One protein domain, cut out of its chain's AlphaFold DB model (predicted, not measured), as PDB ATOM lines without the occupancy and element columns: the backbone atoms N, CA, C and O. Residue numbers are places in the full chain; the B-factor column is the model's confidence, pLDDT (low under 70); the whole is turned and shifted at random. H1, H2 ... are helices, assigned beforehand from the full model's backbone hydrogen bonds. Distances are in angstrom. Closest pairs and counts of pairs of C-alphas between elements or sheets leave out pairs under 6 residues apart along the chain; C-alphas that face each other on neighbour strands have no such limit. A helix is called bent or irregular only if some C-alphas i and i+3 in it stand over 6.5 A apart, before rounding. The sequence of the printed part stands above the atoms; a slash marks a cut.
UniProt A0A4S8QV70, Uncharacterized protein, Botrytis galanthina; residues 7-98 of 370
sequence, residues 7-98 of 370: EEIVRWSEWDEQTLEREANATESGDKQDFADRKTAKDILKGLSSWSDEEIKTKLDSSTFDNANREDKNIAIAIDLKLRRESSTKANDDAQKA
ATOM      1  N   GLU A   7      36.349  -4.284  16.029       88.50
ATOM      2  CA  GLU A   7      35.538  -3.494  15.097       88.50
ATOM      3  C   GLU A   7      34.045  -3.778  15.282       88.50
ATOM      4  O   GLU A   7      33.250  -2.846  15.298       88.50
ATOM      5  N   GLU A   8      33.671  -5.032  15.535       89.56
ATOM      6  CA  GLU A   8      32.307  -5.444  15.869       89.56
ATOM      7  C   GLU A   8      31.838  -4.783  17.163       89.56
ATOM      8  O   GLU A   8      30.751  -4.226  17.200       89.56
ATOM      9  N   ILE A   9      32.681  -4.743  18.200       89.88
ATOM     10  CA  ILE A   9      32.333  -4.078  19.468       89.88
ATOM     11  C   ILE A   9      32.103  -2.575  19.256       89.88
ATOM     12  O   ILE A   9      31.187  -1.994  19.842       89.88
ATOM     13  N   VAL A  10      32.925  -1.934  18.418       91.06
ATOM     14  CA  VAL A  10      32.739  -0.520  18.060       91.06
ATOM     15  C   VAL A  10      31.430  -0.337  17.292       91.06
ATOM     16  O   VAL A  10      30.642   0.522  17.682       91.06
ATOM     17  N   ARG A  11      31.148  -1.188  16.298       93.75
ATOM     18  CA  ARG A  11      29.883  -1.185  15.547       93.75
ATOM     19  C   ARG A  11      28.677  -1.314  16.478       93.75
ATOM     20  O   ARG A  11      27.748  -0.524  16.390       93.75
ATOM     21  N   TRP A  12      28.715  -2.254  17.419       93.94
ATOM     22  CA  TRP A  12      27.643  -2.455  18.396       93.94
ATOM     23  C   TRP A  12      27.428  -1.236  19.296       93.94
ATOM     24  O   TRP A  12      26.297  -0.907  19.640       93.94
ATOM     25  N   SER A  13      28.505  -0.533  19.657       92.56
ATOM     26  CA  SER A  13      28.408   0.709  20.434       92.56
ATOM     27  C   SER A  13      27.789   1.871  19.651       92.56
ATOM     28  O   SER A  13      27.395   2.868  20.250       92.56
ATOM     29  N   GLU A  14      27.762   1.796  18.318       94.50
ATOM     30  CA  GLU A  14      27.217   2.817  17.414       94.50
ATOM     31  C   GLU A  14      25.735   2.631  17.105       94.50
ATOM     32  O   GLU A  14      25.108   3.569  16.621       94.50
ATOM     33  N   TRP A  15      25.158   1.475  17.435       94.25
ATOM     34  CA  TRP A  15      23.731   1.256  17.264       94.25
ATOM     35  C   TRP A  15      22.914   2.222  18.119       94.25
ATOM     36  O   TRP A  15      23.074   2.303  19.343       94.25
ATOM     37  N   ASP A  16      22.000   2.936  17.470       93.00
ATOM     38  CA  ASP A  16      20.949   3.680  18.149       93.00
ATOM     39  C   ASP A  16      19.888   2.724  18.726       93.00
ATOM     40  O   ASP A  16      19.952   1.501  18.571       93.00
ATOM     41  N   GLU A  17      18.941   3.272  19.485       91.75
ATOM     42  CA  GLU A  17      17.889   2.477  20.129       91.75
ATOM     43  C   GLU A  17      17.008   1.747  19.102       91.75
ATOM     44  O   GLU A  17      16.719   0.565  19.269       91.75
ATOM     45  N   GLN A  18      16.686   2.399  17.979       93.81
ATOM     46  CA  GLN A  18      15.887   1.800  16.906       93.81
ATOM     47  C   GLN A  18      16.603   0.621  16.239       93.81
ATOM     48  O   GLN A  18      15.989  -0.413  15.970       93.81
ATOM     49  N   THR A  19      17.906   0.750  15.988       93.56
ATOM     50  CA  THR A  19      18.729  -0.311  15.401       93.56
ATOM     51  C   THR A  19      18.838  -1.495  16.353       93.56
ATOM     52  O   THR A  19      18.631  -2.630  15.924       93.56
ATOM     53  N   LEU A  20      19.070  -1.241  17.647       93.31
ATOM     54  CA  LEU A  20      19.082  -2.283  18.677       93.31
ATOM     55  C   LEU A  20      17.759  -3.051  18.732       93.31
ATOM     56  O   LEU A  20      17.771  -4.280  18.759       93.31
ATOM     57  N   GLU A  21      16.620  -2.357  18.726       93.31
ATOM     58  CA  GLU A  21      15.303  -3.002  18.738       93.31
ATOM     59  C   GLU A  21      15.026  -3.798  17.458       93.31
ATOM     60  O   GLU A  21      14.511  -4.919  17.524       93.31
ATOM     61  N   ARG A  22      15.384  -3.249  16.293       93.50
ATOM     62  CA  ARG A  22      15.238  -3.910  14.990       93.50
ATOM     63  C   ARG A  22      16.024  -5.219  14.948       93.50
ATOM     64  O   ARG A  22      15.464  -6.257  14.601       93.50
ATOM     65  N   GLU A  23      17.291  -5.186  15.347       93.69
ATOM     66  CA  GLU A  23      18.158  -6.366  15.350       93.69
ATOM     67  C   GLU A  23      17.758  -7.372  16.433       93.69
ATOM     68  O   GLU A  23      17.677  -8.573  16.169       93.69
ATOM     69  N   ALA A  24      17.399  -6.911  17.635       93.12
ATOM     70  CA  ALA A  24      16.920  -7.778  18.713       93.12
ATOM     71  C   ALA A  24      15.639  -8.545  18.334       93.12
ATOM     72  O   ALA A  24      15.412  -9.656  18.829       93.12
ATOM     73  N   ASN A  25      14.820  -7.990  17.441       92.62
ATOM     74  CA  ASN A  25      13.588  -8.608  16.954       92.62
ATOM     75  C   ASN A  25      13.729  -9.269  15.574       92.62
ATOM     76  O   ASN A  25      12.732  -9.740  15.023       92.62
ATOM     77  N   ALA A  26      14.946  -9.366  15.032       91.75
ATOM     78  CA  ALA A  26      15.178  -9.987  13.736       91.75
ATOM     79  C   ALA A  26      14.730 -11.464  13.711       91.75
ATOM     80  O   ALA A  26      14.938 -12.247  14.650       91.75
ATOM     81  N   THR A  27      14.108 -11.867  12.605       90.75
ATOM     82  CA  THR A  27      13.713 -13.254  12.338       90.75
ATOM     83  C   THR A  27      14.672 -13.899  11.344       90.75
ATOM     84  O   THR A  27      15.335 -13.216  10.573       90.75
ATOM     85  N   GLU A  28      14.740 -15.231  11.338       84.00
ATOM     86  CA  GLU A  28      15.641 -15.991  10.449       84.00
ATOM     87  C   GLU A  28      15.316 -15.793   8.958       84.00
ATOM     88  O   GLU A  28      16.167 -15.968   8.093       84.00
ATOM     89  N   SER A  29      14.080 -15.382   8.661       78.81
ATOM     90  CA  SER A  29      13.604 -15.026   7.323       78.81
ATOM     91  C   SER A  29      13.992 -13.610   6.871       78.81
ATOM     92  O   SER A  29      13.676 -13.244   5.741       78.81
ATOM     93  N   GLY A  30      14.567 -12.795   7.760       81.88
ATOM     94  CA  GLY A  30      14.964 -11.410   7.502       81.88
ATOM     95  C   GLY A  30      16.407 -11.283   7.010       81.88
ATOM     96  O   GLY A  30      16.949 -12.184   6.368       81.88
ATOM     97  N   ASP A  31      17.037 -10.147   7.312       87.00
ATOM     98  CA  ASP A  31      18.458  -9.950   7.035       87.00
ATOM     99  C   ASP A  31      19.305 -10.942   7.854       87.00
ATOM    100  O   ASP A  31      19.137 -11.098   9.068       87.00
ATOM    101  N   LYS A  32      20.224 -11.637   7.174       87.44
ATOM    102  CA  LYS A  32      21.078 -12.658   7.794       87.44
ATOM    103  C   LYS A  32      22.008 -12.069   8.850       87.44
ATOM    104  O   LYS A  32      22.308 -12.754   9.828       87.44
ATOM    105  N   GLN A  33      22.478 -10.840   8.647       86.69
ATOM    106  CA  GLN A  33      23.358 -10.155   9.580       86.69
ATOM    107  C   GLN A  33      22.582  -9.718  10.821       86.69
ATOM    108  O   GLN A  33      23.015 -10.033  11.925       86.69
ATOM    109  N   ASP A  34      21.399  -9.119  10.651       86.69
ATOM    110  CA  ASP A  34      20.542  -8.744  11.784       86.69
ATOM    111  C   ASP A  34      20.170  -9.978  12.626       86.69
ATOM    112  O   ASP A  34      20.192  -9.945  13.856       86.69
ATOM    113  N   PHE A  35      19.871 -11.113  11.980       87.94
ATOM    114  CA  PHE A  35      19.589 -12.357  12.695       87.94
ATOM    115  C   PHE A  35      20.811 -12.907  13.446       87.94
ATOM    116  O   PHE A  35      20.663 -13.431  14.556       87.94
ATOM    117  N   ALA A  36      22.012 -12.786  12.869       87.88
ATOM    118  CA  ALA A  36      23.259 -13.172  13.527       87.88
ATOM    119  C   ALA A  36      23.568 -12.276  14.740       87.88
ATOM    120  O   ALA A  36      24.011 -12.773  15.778       87.88
ATOM    121  N   ASP A  37      23.274 -10.981  14.628       92.38
ATOM    122  CA  ASP A  37      23.502  -9.969  15.660       92.38
ATOM    123  C   ASP A  37      22.393  -9.916  16.727       92.38
ATOM    124  O   ASP A  37      22.602  -9.396  17.824       92.38
ATOM    125  N   ARG A  38      21.242 -10.549  16.477       93.88
ATOM    126  CA  ARG A  38      20.070 -10.575  17.366       93.88
ATOM    127  C   ARG A  38      20.380 -10.888  18.823       93.88
ATOM    128  O   ARG A  38      19.794 -10.288  19.723       93.88
ATOM    129  N   LYS A  39      21.246 -11.878  19.077       93.31
ATOM    130  CA  LYS A  39      21.622 -12.247  20.452       93.31
ATOM    131  C   LYS A  39      22.361 -11.085  21.119       93.31
ATOM    132  O   LYS A  39      21.962 -10.660  22.196       93.31
ATOM    133  N   THR A  40      23.362 -10.534  20.440       94.06
ATOM    134  CA  THR A  40      24.138  -9.385  20.908       94.06
ATOM    135  C   THR A  40      23.245  -8.175  21.169       94.06
ATOM    136  O   THR A  40      23.339  -7.572  22.233       94.06
ATOM    137  N   ALA A  41      22.337  -7.847  20.247       94.44
ATOM    138  CA  ALA A  41      21.411  -6.729  20.413       94.44
ATOM    139  C   ALA A  41      20.515  -6.901  21.655       94.44
ATOM    140  O   ALA A  41      20.362  -5.969  22.445       94.44
ATOM    141  N   LYS A  42      19.997  -8.117  21.896       95.06
ATOM    142  CA  LYS A  42      19.249  -8.435  23.125       95.06
ATOM    143  C   LYS A  42      20.101  -8.304  24.382       95.06
ATOM    144  O   LYS A  42      19.619  -7.768  25.377       95.06
ATOM    145  N   ASP A  43      21.338  -8.784  24.347       94.94
ATOM    146  CA  ASP A  43      22.245  -8.726  25.492       94.94
ATOM    147  C   ASP A  43      22.647  -7.277  25.815       94.94
ATOM    148  O   ASP A  43      22.700  -6.912  26.988       94.94
ATOM    149  N   ILE A  44      22.825  -6.417  24.803       94.62
ATOM    150  CA  ILE A  44      23.053  -4.974  24.987       94.62
ATOM    151  C   ILE A  44      21.821  -4.299  25.593       94.62
ATOM    152  O   ILE A  44      21.961  -3.588  26.584       94.62
ATOM    153  N   LEU A  45      20.620  -4.534  25.054       95.00
ATOM    154  CA  LEU A  45      19.376  -3.977  25.610       95.00
ATOM    155  C   LEU A  45      19.148  -4.426  27.059       95.00
ATOM    156  O   LEU A  45      18.771  -3.634  27.928       95.00
ATOM    157  N   LYS A  46      19.420  -5.701  27.345       95.00
ATOM    158  CA  LYS A  46      19.367  -6.234  28.703       95.00
ATOM    159  C   LYS A  46      20.409  -5.566  29.597       95.00
ATOM    160  O   LYS A  46      20.071  -5.164  30.704       95.00
ATOM    161  N   GLY A  47      21.647  -5.413  29.136       92.75
ATOM    162  CA  GLY A  47      22.699  -4.744  29.895       92.75
ATOM    163  C   GLY A  47      22.359  -3.282  30.192       92.75
ATOM    164  O   GLY A  47      22.457  -2.866  31.338       92.75
ATOM    165  N   LEU A  48      21.858  -2.534  29.204       92.62
ATOM    166  CA  LEU A  48      21.429  -1.138  29.367       92.62
ATOM    167  C   LEU A  48      20.290  -0.972  30.384       92.62
ATOM    168  O   LEU A  48      20.229   0.040  31.073       92.62
ATOM    169  N   SER A  49      19.385  -1.949  30.472       93.38
ATOM    170  CA  SER A  49      18.226  -1.890  31.375       93.38
ATOM    171  C   SER A  49      18.473  -2.483  32.761       93.38
ATOM    172  O   SER A  49      17.770  -2.114  33.700       93.38
ATOM    173  N   SER A  50      19.427  -3.410  32.905       94.00
ATOM    174  CA  SER A  50      19.597  -4.188  34.142       94.00
ATOM    175  C   SER A  50      20.948  -4.040  34.831       94.00
ATOM    176  O   SER A  50      21.013  -4.322  36.025       94.00
ATOM    177  N   TRP A  51      22.005  -3.602  34.141       94.12
ATOM    178  CA  TRP A  51      23.323  -3.451  34.759       94.12
ATOM    179  C   TRP A  51      23.489  -2.061  35.357       94.12
ATOM    180  O   TRP A  51      23.209  -1.055  34.707       94.12
ATOM    181  N   SER A  52      24.000  -2.000  36.587       93.94
ATOM    182  CA  SER A  52      24.452  -0.736  37.169       93.94
ATOM    183  C   SER A  52      25.815  -0.322  36.605       93.94
ATOM    184  O   SER A  52      26.552  -1.141  36.047       93.94
ATOM    185  N   ASP A  53      26.205   0.937  36.810       90.00
ATOM    186  CA  ASP A  53      27.538   1.428  36.439       90.00
ATOM    187  C   ASP A  53      28.667   0.604  37.092       90.00
ATOM    188  O   ASP A  53      29.724   0.383  36.494       90.00
ATOM    189  N   GLU A  54      28.463   0.134  38.326       89.88
ATOM    190  CA  GLU A  54      29.392  -0.746  39.043       89.88
ATOM    191  C   GLU A  54      29.455  -2.139  38.416       89.88
ATOM    192  O   GLU A  54      30.542  -2.714  38.298       89.88
ATOM    193  N   GLU A  55      28.314  -2.683  37.992       91.69
ATOM    194  CA  GLU A  55      28.262  -3.974  37.310       91.69
ATOM    195  C   GLU A  55      28.956  -3.901  35.946       91.69
ATOM    196  O   GLU A  55      29.771  -4.772  35.629       91.69
ATOM    197  N   ILE A  56      28.733  -2.826  35.183       91.00
ATOM    198  CA  ILE A  56      29.435  -2.565  33.920       91.00
ATOM    199  C   ILE A  56      30.947  -2.531  34.166       91.00
ATOM    200  O   ILE A  56      31.690  -3.257  33.504       91.00
ATOM    201  N   LYS A  57      31.425  -1.766  35.159       87.88
ATOM    202  CA  LYS A  57      32.858  -1.719  35.523       87.88
ATOM    203  C   LYS A  57      33.407  -3.095  35.896       87.88
ATOM    204  O   LYS A  57      34.464  -3.487  35.408       87.88
ATOM    205  N   THR A  58      32.667  -3.857  36.693       89.75
ATOM    206  CA  THR A  58      33.066  -5.210  37.103       89.75
ATOM    207  C   THR A  58      33.193  -6.144  35.895       89.75
ATOM    208  O   THR A  58      34.175  -6.879  35.771       89.75
ATOM    209  N   LYS A  59      32.244  -6.087  34.954       90.88
ATOM    210  CA  LYS A  59      32.281  -6.877  33.714       90.88
ATOM    211  C   LYS A  59      33.409  -6.436  32.778       90.88
ATOM    212  O   LYS A  59      34.035  -7.294  32.154       90.88
ATOM    213  N   LEU A  60      33.748  -5.145  32.730       89.44
ATOM    214  CA  LEU A  60      34.918  -4.638  32.000       89.44
ATOM    215  C   LEU A  60      36.236  -5.198  32.553       89.44
ATOM    216  O   LEU A  60      37.129  -5.565  31.779       89.44
ATOM    217  N   ASP A  61      36.344  -5.307  33.876       85.50
ATOM    218  CA  ASP A  61      37.534  -5.819  34.562       85.50
ATOM    219  C   ASP A  61      37.605  -7.353  34.592       85.50
ATOM    220  O   ASP A  61      38.659  -7.923  34.888       85.50
ATOM    221  N   SER A  62      36.522  -8.035  34.207       81.81
ATOM    222  CA  SER A  62      36.466  -9.494  34.182       81.81
ATOM    223  C   SER A  62      37.555 -10.120  33.296       81.81
ATOM    224  O   SER A  62      37.993  -9.588  32.261       81.81
ATOM    225  N   SER A  63      38.037 -11.277  33.748       74.31
ATOM    226  CA  SER A  63      39.089 -12.051  33.094       74.31
ATOM    227  C   SER A  63      38.640 -12.564  31.723       74.31
ATOM    228  O   SER A  63      37.527 -13.048  31.555       74.31
ATOM    229  N   THR A  64      39.537 -12.517  30.734       67.38
ATOM    230  CA  THR A  64      39.267 -12.984  29.358       67.38
ATOM    231  C   THR A  64      39.300 -14.508  29.210       67.38
ATOM    232  O   THR A  64      39.076 -15.015  28.111       67.38
ATOM    233  N   PHE A  65      39.643 -15.230  30.281       58.50
ATOM    234  CA  PHE A  65      39.873 -16.673  30.246       58.50
ATOM    235  C   PHE A  65      38.581 -17.501  30.317       58.50
ATOM    236  O   PHE A  65      38.561 -18.607  29.782       58.50
ATOM    237  N   ASP A  66      37.496 -16.950  30.871       68.81
ATOM    238  CA  ASP A  66      36.191 -17.616  30.894       68.81
ATOM    239  C   ASP A  66      35.328 -17.121  29.729       68.81
ATOM    240  O   ASP A  66      35.062 -15.926  29.600       68.81
ATOM    241  N   ASN A  67      34.861 -18.036  28.875       66.06
ATOM    242  CA  ASN A  67      34.074 -17.673  27.689       66.06
ATOM    243  C   ASN A  67      32.774 -16.926  28.039       66.06
ATOM    244  O   ASN A  67      32.427 -15.983  27.334       66.06
ATOM    245  N   ALA A  68      32.099 -17.300  29.132       69.56
ATOM    246  CA  ALA A  68      30.898 -16.603  29.604       69.56
ATOM    247  C   ALA A  68      31.207 -15.150  30.003       69.56
ATOM    248  O   ALA A  68      30.511 -14.228  29.591       69.56
ATOM    249  N   ASN A  69      32.322 -14.933  30.705       79.75
ATOM    250  CA  ASN A  69      32.758 -13.590  31.089       79.75
ATOM    251  C   ASN A  69      33.232 -12.776  29.880       79.75
ATOM    252  O   ASN A  69      33.133 -11.554  29.880       79.75
ATOM    253  N   ARG A  70      33.730 -13.433  28.827       83.31
ATOM    254  CA  ARG A  70      34.202 -12.758  27.616       83.31
ATOM    255  C   ARG A  70      33.069 -12.138  26.798       83.31
ATOM    256  O   ARG A  70      33.257 -11.036  26.286       83.31
ATOM    257  N   GLU A  71      31.937 -12.826  26.652       86.50
ATOM    258  CA  GLU A  71      30.755 -12.265  25.978       86.50
ATOM    259  C   GLU A  71      30.239 -11.052  26.760       86.50
ATOM    260  O   GLU A  71      30.219  -9.948  26.218       86.50
ATOM    261  N   ASP A  72      29.987 -11.220  28.059       89.69
ATOM    262  CA  ASP A  72      29.558 -10.143  28.959       89.69
ATOM    263  C   ASP A  72      30.510  -8.945  28.948       89.69
ATOM    264  O   ASP A  72      30.072  -7.796  28.938       89.69
ATOM    265  N   LYS A  73      31.820  -9.196  28.902       91.00
ATOM    266  CA  LYS A  73      32.832  -8.149  28.790       91.00
ATOM    267  C   LYS A  73      32.709  -7.371  27.487       91.00
ATOM    268  O   LYS A  73      32.800  -6.150  27.512       91.00
ATOM    269  N   ASN A  74      32.516  -8.042  26.353       92.50
ATOM    270  CA  ASN A  74      32.359  -7.361  25.067       92.50
ATOM    271  C   ASN A  74      31.084  -6.507  25.040       92.50
ATOM    272  O   ASN A  74      31.131  -5.370  24.570       92.50
ATOM    273  N   ILE A  75      29.986  -7.021  25.601       94.62
ATOM    274  CA  ILE A  75      28.731  -6.278  25.767       94.62
ATOM    275  C   ILE A  75      28.948  -5.067  26.687       94.62
ATOM    276  O   ILE A  75      28.575  -3.951  26.332       94.62
ATOM    277  N   ALA A  76      29.641  -5.243  27.815       94.06
ATOM    278  CA  ALA A  76      29.971  -4.154  28.735       94.06
ATOM    279  C   ALA A  76      30.857  -3.079  28.083       94.06
ATOM    280  O   ALA A  76      30.657  -1.893  28.335       94.06
ATOM    281  N   ILE A  77      31.800  -3.462  27.209       93.25
ATOM    282  CA  ILE A  77      32.600  -2.507  26.424       93.25
ATOM    283  C   ILE A  77      31.703  -1.709  25.473       93.25
ATOM    284  O   ILE A  77      31.837  -0.488  25.413       93.25
ATOM    285  N   ALA A  78      30.800  -2.369  24.740       94.69
ATOM    286  CA  ALA A  78      29.895  -1.686  23.817       94.69
ATOM    287  C   ALA A  78      28.989  -0.680  24.553       94.69
ATOM    288  O   ALA A  78      28.859   0.465  24.116       94.69
ATOM    289  N   ILE A  79      28.442  -1.078  25.706       94.88
ATOM    290  CA  ILE A  79      27.608  -0.227  26.566       94.88
ATOM    291  C   ILE A  79      28.404   0.965  27.123       94.88
ATOM    292  O   ILE A  79      27.964   2.102  26.975       94.88
ATOM    293  N   ASP A  80      29.592   0.748  27.706       94.88
ATOM    294  CA  ASP A  80      30.433   1.835  28.250       94.88
ATOM    295  C   ASP A  80      30.820   2.851  27.164       94.88
ATOM    296  O   ASP A  80      30.803   4.059  27.404       94.88
ATOM    297  N   LEU A  81      31.129   2.386  25.949       92.06
ATOM    298  CA  LEU A  81      31.410   3.269  24.815       92.06
ATOM    299  C   LEU A  81      30.185   4.099  24.415       92.06
ATOM    300  O   LEU A  81      30.325   5.305  24.186       92.06
ATOM    301  N   LYS A  82      29.000   3.481  24.371       93.19
ATOM    302  CA  LYS A  82      27.743   4.164  24.052       93.19
ATOM    303  C   LYS A  82      27.407   5.241  25.088       93.19
ATOM    304  O   LYS A  82      27.265   6.406  24.719       93.19
ATOM    305  N   LEU A  83      27.414   4.896  26.378       91.69
ATOM    306  CA  LEU A  83      27.113   5.829  27.475       91.69
ATOM    307  C   LEU A  83      28.070   7.029  27.513       91.69
ATOM    308  O   LEU A  83      27.657   8.166  27.757       91.69
ATOM    309  N   ARG A  84      29.362   6.812  27.230       88.75
ATOM    310  CA  ARG A  84      30.343   7.905  27.112       88.75
ATOM    311  C   ARG A  84      30.030   8.839  25.955       88.75
ATOM    312  O   ARG A  84      30.172  10.051  26.112       88.75
ATOM    313  N   ARG A  85      29.648   8.287  24.800       89.44
ATOM    314  CA  ARG A  85      29.300   9.089  23.623       89.44
ATOM    315  C   ARG A  85      28.080   9.951  23.923       89.44
ATOM    316  O   ARG A  85      28.158  11.156  23.729       89.44
ATOM    317  N   GLU A  86      27.023   9.357  24.469       87.56
ATOM    318  CA  GLU A  86      25.786  10.060  24.834       87.56
ATOM    319  C   GLU A  86      26.024  11.150  25.889       87.56
ATOM    320  O   GLU A  86      25.506  12.262  25.787       87.56
ATOM    321  N   SER A  87      26.877  10.869  26.878       87.06
ATOM    322  CA  SER A  87      27.284  11.871  27.870       87.06
ATOM    323  C   SER A  87      28.047  13.031  27.224       87.06
ATOM    324  O   SER A  87      27.822  14.193  27.564       87.06
ATOM    325  N   SER A  88      28.932  12.735  26.267       85.06
ATOM    326  CA  SER A  88      29.705  13.747  25.544       85.06
ATOM    327  C   SER A  88      28.839  14.594  24.613       85.06
ATOM    328  O   SER A  88      29.066  15.800  24.522       85.06
ATOM    329  N   THR A  89      27.874  13.996  23.909       85.31
ATOM    330  CA  THR A  89      26.953  14.737  23.035       85.31
ATOM    331  C   THR A  89      26.047  15.634  23.864       85.31
ATOM    332  O   THR A  89      25.964  16.823  23.578       85.31
ATOM    333  N   LYS A  90      25.493  15.123  24.970       88.75
ATOM    334  CA  LYS A  90      24.675  15.921  25.891       88.75
ATOM    335  C   LYS A  90      25.440  17.112  26.474       88.75
ATOM    336  O   LYS A  90      24.917  18.220  26.498       88.75
ATOM    337  N   ALA A  91      26.688  16.907  26.900       86.88
ATOM    338  CA  ALA A  91      27.526  17.994  27.404       86.88
ATOM    339  C   ALA A  91      27.797  19.070  26.335       86.88
ATOM    340  O   ALA A  91      27.807  20.261  26.647       86.88
ATOM    341  N   ASN A  92      27.991  18.665  25.076       88.50
ATOM    342  CA  ASN A  92      28.160  19.591  23.955       88.50
ATOM    343  C   ASN A  92      26.864  20.370  23.676       88.50
ATOM    344  O   ASN A  92      26.897  21.596  23.583       88.50
ATOM    345  N   ASP A  93      25.718  19.691  23.636       89.81
ATOM    346  CA  ASP A  93      24.412  20.320  23.422       89.81
ATOM    347  C   ASP A  93      24.082  21.333  24.529       89.81
ATOM    348  O   ASP A  93      23.630  22.448  24.253       89.81
ATOM    349  N   ASP A  94      24.371  20.991  25.788       90.19
ATOM    350  CA  ASP A  94      24.200  21.892  26.930       90.19
ATOM    351  C   ASP A  94      25.131  23.114  26.834       90.19
ATOM    352  O   ASP A  94      24.697  24.244  27.087       90.19
ATOM    353  N   ALA A  95      26.382  22.923  26.402       88.62
ATOM    354  CA  ALA A  95      27.327  24.015  26.171       88.62
ATOM    355  C   ALA A  95      26.871  24.939  25.029       88.62
ATOM    356  O   ALA A  95      26.870  26.162  25.186       88.62
ATOM    357  N   GLN A  96      26.410  24.383  23.906       88.62
ATOM    358  CA  GLN A  96      25.859  25.161  22.791       88.62
ATOM    359  C   GLN A  96      24.610  25.936  23.210       88.62
ATOM    360  O   GLN A  96      24.476  27.123  22.904       88.62
ATOM    361  N   LYS A  97      23.719  25.308  23.981       89.62
ATOM    362  CA  LYS A  97      22.520  25.954  24.521       89.62
ATOM    363  C   LYS A  97      22.866  27.080  25.496       89.62
ATOM    364  O   LYS A  97      22.194  28.114  25.492       89.62
ATOM    365  N   ALA A  98      23.902  26.915  26.317       87.50
ATOM    366  CA  ALA A  98      24.408  27.972  27.187       87.50
ATOM    367  C   ALA A  98      24.994  29.142  26.376       87.50
ATOM    368  O   ALA A  98      24.654  30.295  26.643       87.50
TER     369      ALA A  98
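What this domain is: This is residues 7 to 98 of the 370 residues of an uncharacterized protein of Botrytis galanthina (UniProt A0A4S8QV70). One long helix, H5, has H1, H3 and H4 packed across its residues 69 to 82, and H2 packs on H3. Residues 86 to 98 of H5 stick out as a bare arm. The printed part has 92 residues with five named helices, H1 to H5 in order along the chain, and no named strand; its class is all helix, with 76 of the 92 residues in the helices, and it is only just compact, close to loose, with a radius of gyration of the C-alphas of 14.6 A and spans of 48 by 34 by 24 A.

Where its parts are: H5, residues 67 to 98, measures 46.7 A and ends at C-alpha 98 (24.408, 27.972, 27.187). H1 is residues 7 to 14, from C-alpha 7 (35.538, -3.494, 15.097); H2 17 to 24; H3 32 to 50, 27.7 A; H4 53 to 61. H3 is irregular, C-alphas 36 to 39 being 7.2 A apart, with a kink of 42 degrees near residue 39.

How they stand to each other: The hub H5 touches H1 (closest C-alphas Ser 13 and Ala 78, 4.4 A; steep tilt, 43 degrees), H3 (Ile 44 and Ile 75, 5.9 A) and H4 (Lys 59 and Lys 73, 5.1 A). H2 touches H3, closest C-alphas Ala 24 and Arg 38, 4.4 A. H2 and H5 are apart. Every O i to N i+4 pair is within hydrogen-bond range in H1, H2, H4 and H5; in H3, 13 of 15.

The domain as a whole: The C-alphas farthest apart, Ser 29 and Ala 98, are 48.6 A apart. The printed part has no cut and no long link. Residues 64 to 68 are under pLDDT 70.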